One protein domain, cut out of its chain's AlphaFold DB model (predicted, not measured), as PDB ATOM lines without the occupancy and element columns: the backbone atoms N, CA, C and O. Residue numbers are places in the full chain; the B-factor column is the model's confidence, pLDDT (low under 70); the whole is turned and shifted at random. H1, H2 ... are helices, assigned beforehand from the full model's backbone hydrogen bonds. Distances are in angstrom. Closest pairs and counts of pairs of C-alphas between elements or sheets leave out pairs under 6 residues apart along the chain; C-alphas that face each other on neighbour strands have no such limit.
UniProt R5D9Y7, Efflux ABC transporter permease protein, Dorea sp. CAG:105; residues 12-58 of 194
ATOM      1  N   ALA A  12      12.713   0.345  10.731       49.00
ATOM      2  CA  ALA A  12      12.617  -1.096  10.966       49.00
ATOM      3  C   ALA A  12      12.662  -1.935   9.668       49.00
ATOM      4  O   ALA A  12      13.227  -3.026   9.663       49.00
ATOM      5  N   PHE A  13      12.142  -1.411   8.552       50.12
ATOM      6  CA  PHE A  13      12.172  -2.069   7.240       50.12
ATOM      7  C   PHE A  13      13.490  -1.848   6.481       50.12
ATOM      8  O   PHE A  13      13.832  -2.650   5.616       50.12
ATOM      9  N   LYS A  14      14.271  -0.811   6.818       51.47
ATOM     10  CA  LYS A  14      15.615  -0.597   6.245       51.47
ATOM     11  C   LYS A  14      16.643  -1.572   6.822       51.47
ATOM     12  O   LYS A  14      17.537  -2.014   6.112       51.47
ATOM     13  N   LYS A  15      16.501  -1.940   8.102       47.78
ATOM     14  CA  LYS A  15      17.413  -2.862   8.808       47.78
ATOM     15  C   LYS A  15      17.135  -4.344   8.508       47.78
ATOM     16  O   LYS A  15      18.009  -5.181   8.696       47.78
ATOM     17  N   ASN A  16      15.936  -4.642   8.004       48.62
ATOM     18  CA  ASN A  16      15.451  -5.969   7.619       48.62
ATOM     19  C   ASN A  16      15.072  -6.005   6.130       48.62
ATOM     20  O   ASN A  16      14.039  -6.551   5.748       48.62
ATOM     21  N   GLN A  17      15.928  -5.449   5.269       48.34
ATOM     22  CA  GLN A  17      15.878  -5.649   3.816       48.34
ATOM     23  C   GLN A  17      16.256  -7.102   3.452       48.34
ATOM     24  O   GLN A  17      17.119  -7.372   2.621       48.34
ATOM     25  N   GLN A  18      15.615  -8.077   4.100       54.88
ATOM     26  CA  GLN A  18      15.521  -9.422   3.568       54.88
ATOM     27  C   GLN A  18      14.886  -9.261   2.187       54.88
ATOM     28  O   GLN A  18      13.735  -8.837   2.082       54.88
ATOM     29  N   MET A  19      15.668  -9.481   1.129       59.66
ATOM     30  CA  MET A  19      15.171  -9.393  -0.241       59.66
ATOM     31  C   MET A  19      13.902 -10.240  -0.347       59.66
ATOM     32  O   MET A  19      13.959 -11.457  -0.167       59.66
ATOM     33  N   LEU A  20      12.761  -9.597  -0.612       71.88
ATOM     34  CA  LEU A  20      11.503 -10.280  -0.889       71.88
ATOM     35  C   LEU A  20      11.722 -11.178  -2.112       71.88
ATOM     36  O   LEU A  20      11.804 -10.690  -3.239       71.88
ATOM     37  N   ARG A  21      11.871 -12.488  -1.887       75.62
ATOM     38  CA  ARG A  21      11.970 -13.488  -2.954       75.62
ATOM     39  C   ARG A  21      10.560 -13.891  -3.372       75.62
ATOM     40  O   ARG A  21       9.797 -14.412  -2.561       75.62
ATOM     41  N   TYR A  22      10.228 -13.662  -4.637       82.00
ATOM     42  CA  TYR A  22       9.006 -14.173  -5.251       82.00
ATOM     43  C   TYR A  22       9.328 -15.473  -5.981       82.00
ATOM     44  O   TYR A  22      10.250 -15.515  -6.794       82.00
ATOM     45  N   TYR A  23       8.566 -16.522  -5.686       86.25
ATOM     46  CA  TYR A  23       8.702 -17.823  -6.329       86.25
ATOM     47  C   TYR A  23       7.533 -18.038  -7.284       86.25
ATOM     48  O   TYR A  23       6.374 -17.959  -6.877       86.25
ATOM     49  N   THR A  24       7.845 -18.345  -8.540       88.06
ATOM     50  CA  THR A  24       6.863 -18.735  -9.553       88.06
ATOM     51  C   THR A  24       7.274 -20.089 -10.106       88.06
ATOM     52  O   THR A  24       8.387 -20.236 -10.606       88.06
ATOM     53  N   ALA A  25       6.375 -21.066 -10.029       89.94
ATOM     54  CA  ALA A  25       6.569 -22.396 -10.590       89.94
ATOM     55  C   ALA A  25       5.444 -22.698 -11.584       89.94
ATOM     56  O   ALA A  25       4.302 -22.286 -11.383       89.94
ATOM     57  N   PHE A  26       5.777 -23.395 -12.665       90.12
ATOM     58  CA  PHE A  26       4.822 -23.862 -13.661       90.12
ATOM     59  C   PHE A  26       5.347 -25.140 -14.311       90.12
ATOM     60  O   PHE A  26       6.555 -25.302 -14.491       90.12
ATOM     61  N   ASP A  27       4.428 -26.016 -14.700       88.75
ATOM     62  CA  ASP A  27       4.753 -27.252 -15.397       88.75
ATOM     63  C   ASP A  27       4.581 -27.093 -16.908       88.75
ATOM     64  O   ASP A  27       3.656 -26.440 -17.398       88.75
ATOM     65  N   LEU A  28       5.484 -27.714 -17.665       88.69
ATOM     66  CA  LEU A  28       5.387 -27.803 -19.118       88.69
ATOM     67  C   LEU A  28       4.816 -29.172 -19.507       88.69
ATOM     68  O   LEU A  28       5.465 -30.194 -19.296       88.69
ATOM     69  N   ASN A  29       3.650 -29.189 -20.157       86.88
ATOM     70  CA  ASN A  29       3.014 -30.417 -20.666       86.88
ATOM     71  C   ASN A  29       3.623 -30.949 -21.985       86.88
ATOM     72  O   ASN A  29       3.103 -31.899 -22.569       86.88
ATOM     73  N   GLY A  30       4.699 -30.336 -22.490       83.25
ATOM     74  CA  GLY A  30       5.346 -30.727 -23.746       83.25
ATOM     75  C   GLY A  30       6.259 -31.954 -23.628       83.25
ATOM     76  O   GLY A  30       6.534 -32.463 -22.539       83.25
ATOM     77  N   LYS A  31       6.786 -32.423 -24.768       85.69
ATOM     78  CA  LYS A  31       7.805 -33.490 -24.801       85.69
ATOM     79  C   LYS A  31       9.134 -32.977 -24.231       85.69
ATOM     80  O   LYS A  31       9.496 -31.823 -24.445       85.69
ATOM     81  N   ASN A  32       9.927 -33.856 -23.607       82.00
ATOM     82  CA  ASN A  32      11.204 -33.493 -22.962       82.00
ATOM     83  C   ASN A  32      12.139 -32.650 -23.857       82.00
ATOM     84  O   ASN A  32      12.701 -31.660 -23.399       82.00
ATOM     85  N   ALA A  33      12.275 -32.999 -25.141       83.44
ATOM     86  CA  ALA A  33      13.140 -32.273 -26.077       83.44
ATOM     87  C   ALA A  33      12.635 -30.855 -26.414       83.44
ATOM     88  O   ALA A  33      13.435 -29.949 -26.649       83.44
ATOM     89  N   GLU A  34      11.318 -30.646 -26.443       86.88
ATOM     90  CA  GLU A  34      10.714 -29.326 -26.658       86.88
ATOM     91  C   GLU A  34      10.800 -28.481 -25.390       86.88
ATOM     92  O   GLU A  34      11.216 -27.323 -25.450       86.88
ATOM     93  N   ASN A  35      10.522 -29.089 -24.235       87.75
ATOM     94  CA  ASN A  35      10.665 -28.446 -22.933       87.75
ATOM     95  C   ASN A  35      12.105 -27.966 -22.716       87.75
ATOM     96  O   ASN A  35      12.300 -26.817 -22.338       87.75
ATOM     97  N   ALA A  36      13.117 -28.774 -23.051       85.62
ATOM     98  CA  ALA A  36      14.522 -28.365 -22.969       85.62
ATOM     99  C   ALA A  36      14.831 -27.122 -23.826       85.62
ATOM    100  O   ALA A  36      15.530 -26.212 -23.378       85.62
ATOM    101  N   LYS A  37      14.264 -27.026 -25.039       87.94
ATOM    102  CA  LYS A  37      14.422 -25.843 -25.905       87.94
ATOM    103  C   LYS A  37      13.743 -24.604 -25.314       87.94
ATOM    104  O   LYS A  37      14.318 -23.517 -25.370       87.94
ATOM    105  N   ILE A  38      12.534 -24.752 -24.769       89.06
ATOM    106  CA  ILE A  38      11.779 -23.661 -24.130       89.06
ATOM    107  C   ILE A  38      12.525 -23.163 -22.887       89.06
ATOM    108  O   ILE A  38      12.787 -21.967 -22.767       89.06
ATOM    109  N   LEU A  39      12.940 -24.079 -22.012       89.06
ATOM    110  CA  LEU A  39      13.685 -23.777 -20.791       89.06
ATOM    111  C   LEU A  39      15.033 -23.119 -21.107       89.06
ATOM    112  O   LEU A  39      15.388 -22.131 -20.475       89.06
ATOM    113  N   GLY A  40      15.739 -23.567 -22.152       87.38
ATOM    114  CA  GLY A  40      16.975 -22.925 -22.604       87.38
ATOM    115  C   GLY A  40      16.778 -21.483 -23.094       87.38
ATOM    116  O   GLY A  40      17.641 -20.630 -22.875       87.38
ATOM    117  N   LYS A  41      15.639 -21.172 -23.732       90.00
ATOM    118  CA  LYS A  41      15.287 -19.789 -24.110       90.00
ATOM    119  C   LYS A  41      14.937 -18.945 -22.886       90.00
ATOM    120  O   LYS A  41      15.412 -17.814 -22.791       90.00
ATOM    121  N   LEU A  42      14.152 -19.495 -21.959       89.94
ATOM    122  CA  LEU A  42      13.780 -18.831 -20.709       89.94
ATOM    123  C   LEU A  42      15.015 -18.504 -19.868       89.94
ATOM    124  O   LEU A  42      15.187 -17.348 -19.501       89.94
ATOM    125  N   GLN A  43      15.928 -19.460 -19.681       89.00
ATOM    126  CA  GLN A  43      17.188 -19.252 -18.965       89.00
ATOM    127  C   GLN A  43      17.982 -18.080 -19.560       89.00
ATOM    128  O   GLN A  43      18.393 -17.174 -18.844       89.00
ATOM    129  N   LYS A  44      18.162 -18.044 -20.889       89.50
ATOM    130  CA  LYS A  44      18.882 -16.947 -21.563       89.50
ATOM    131  C   LYS A  44      18.194 -15.590 -21.406       89.50
ATOM    132  O   LYS A  44      18.881 -14.572 -21.370       89.50
ATOM    133  N   GLY A  45      16.862 -15.567 -21.366       91.06
ATOM    134  CA  GLY A  45      16.083 -14.354 -21.122       91.06
ATOM    135  C   GLY A  45      16.223 -13.866 -19.681       91.06
ATOM    136  O   GLY A  45      16.528 -12.698 -19.461       91.06
ATOM    137  N   LEU A  46      16.068 -14.772 -18.714       89.50
ATOM    138  CA  LEU A  46      16.110 -14.472 -17.283       89.50
ATOM    139  C   LEU A  46      17.518 -14.136 -16.784       89.50
ATOM    140  O   LEU A  46      17.647 -13.273 -15.927       89.50
ATOM    141  N   ASN A  47      18.576 -14.690 -17.388       87.69
ATOM    142  CA  ASN A  47      19.964 -14.311 -17.083       87.69
ATOM    143  C   ASN A  47      20.260 -12.817 -17.347       87.69
ATOM    144  O   ASN A  47      21.270 -12.302 -16.876       87.69
ATOM    145  N   LYS A  48      19.418 -12.121 -18.127       90.81
ATOM    146  CA  LYS A  48      19.537 -10.672 -18.371       90.81
ATOM    147  C   LYS A  48      18.827  -9.828 -17.312       90.81
ATOM    148  O   LYS A  48      18.994  -8.612 -17.306       90.81
ATOM    149  N   VAL A  49      18.014 -10.446 -16.460       88.12
ATOM    150  CA  VAL A  49      17.259  -9.770 -15.406       88.12
ATOM    151  C   VAL A  49      18.053  -9.889 -14.101       88.12
ATOM    152  O   VAL A  49      18.318 -11.005 -13.652       88.12
ATOM    153  N   PRO A  50      18.459  -8.769 -13.474       84.81
ATOM    154  CA  PRO A  50      19.178  -8.805 -12.206       84.81
ATOM    155  C   PRO A  50      18.383  -9.536 -11.121       84.81
ATOM    156  O   PRO A  50      17.153  -9.474 -11.096       84.81
ATOM    157  N   TYR A  51      19.092 -10.196 -10.203       84.50
ATOM    158  CA  TYR A  51      18.506 -10.859  -9.030       84.50
ATOM    159  C   TYR A  51      17.446 -11.930  -9.357       84.50
ATOM    160  O   TYR A  51      16.560 -12.189  -8.546       84.50
ATOM    161  N   THR A  52      17.530 -12.550 -10.540       86.19
ATOM    162  CA  THR A  52      16.628 -13.628 -10.964       86.19
ATOM    163  C   THR A  52      17.385 -14.944 -11.080       86.19
ATOM    164  O   THR A  52      18.391 -15.034 -11.781       86.19
ATOM    165  N   GLU A  53      16.876 -15.975 -10.413       84.06
ATOM    166  CA  GLU A  53      17.379 -17.346 -10.488       84.06
ATOM    167  C   GLU A  53      16.295 -18.223 -11.121       84.06
ATOM    168  O   GLU A  53      15.105 -18.067 -10.837       84.06
ATOM    169  N   MET A  54      16.701 -19.131 -12.006       87.31
ATOM    170  CA  MET A  54      15.818 -20.119 -12.614       87.31
ATOM    171  C   MET A  54      16.384 -21.502 -12.340       87.31
ATOM    172  O   MET A  54      17.544 -21.775 -12.648       87.31
ATOM    173  N   GLU A  55      15.535 -22.381 -11.828       85.25
ATOM    174  CA  GLU A  55      15.801 -23.809 -11.763       85.25
ATOM    175  C   GLU A  55      14.860 -24.532 -12.718       85.25
ATOM    176  O   GLU A  55      13.706 -24.144 -12.915       85.25
ATOM    177  N   SER A  56      15.357 -25.589 -13.350       88.00
ATOM    178  CA  SER A  56      14.535 -26.437 -14.198       88.00
ATOM    179  C   SER A  56      14.971 -27.881 -14.068       88.00
ATOM    180  O   SER A  56      16.155 -28.166 -13.882       88.00
ATOM    181  N   ARG A  57      14.023 -28.807 -14.241       84.56
ATOM    182  CA  ARG A  57      14.313 -30.245 -14.197       84.56
ATOM    183  C   ARG A  57      15.388 -30.654 -15.206       84.56
ATOM    184  O   ARG A  57      16.162 -31.561 -14.927       84.56
ATOM    185  N   GLU A  58      15.443 -29.999 -16.365       82.12
ATOM    186  CA  GLU A  58      16.446 -30.287 -17.393       82.12
ATOM    187  C   GLU A  58      17.847 -29.846 -16.942       82.12
ATOM    188  O   GLU A  58      18.773 -30.653 -16.997       82.12
TER     189      GLU A  58
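This is residues 12 to 58 of the 194 residues of the protein "Efflux ABC transporter permease protein" of Dorea sp. CAG:105 (UniProt R5D9Y7). A single helix, H2, has two long unnamed stretches of chain running back beside it, so that the chain goes along its length, turns into H2, and folds back once more after it. Residues 12 to 18, of which 12 to 15 belong to the short H1, stick out at one end of the rod, and residues 16 to 31 run from H1 to H2 along its length. The printed part has 47 residues with two named helices, H1 then H2, and no named strand; its class is all helix, though under half of the residues, 19 of 47, are in named elements. It is extended, with a radius of gyration of the C-alphas of 14.8 A and spans of 48 by 20 by 11 A.

Find C-alpha 32 at (11.204, -33.493, -22.962); from there H2, residues 32 to 46, runs 20.4 A to C-alpha 46 at (16.110, -14.472, -17.283). Look next at C-alpha 12, at (12.617, -1.096, 10.966), where H1, residues 12 to 15, begins. The last printed C-alpha, Glu 58, is at (16.446, -30.287, -17.393).

Start from H2, where y rises from -33.493 at C-alpha 32 to -14.472 at C-alpha 46. Before it, y falls from -5.969 at C-alpha 16 to -33.490 at C-alpha 31; after it, y falls again from -10.859 at C-alpha 51 to -30.287 at C-alpha 58. H1 and H2 are apart, with no C-alpha of the one within 8 A of the other. In H2 every O i to N i+4 pair is within hydrogen-bond range; H1 is too short for such a pair, and its one O i to N i+3 pair is not within range.

The C-alphas of Ala 12 and Lys 31, the two farthest apart, are 48.5 A from each other. The printed part has no cut, and the link from H1 to H2, residues 16 to 31, is long. Residues 12 to 18 stand free. The mean pLDDT of the printed part is 80.4, and residues 12 to 19 are under 70.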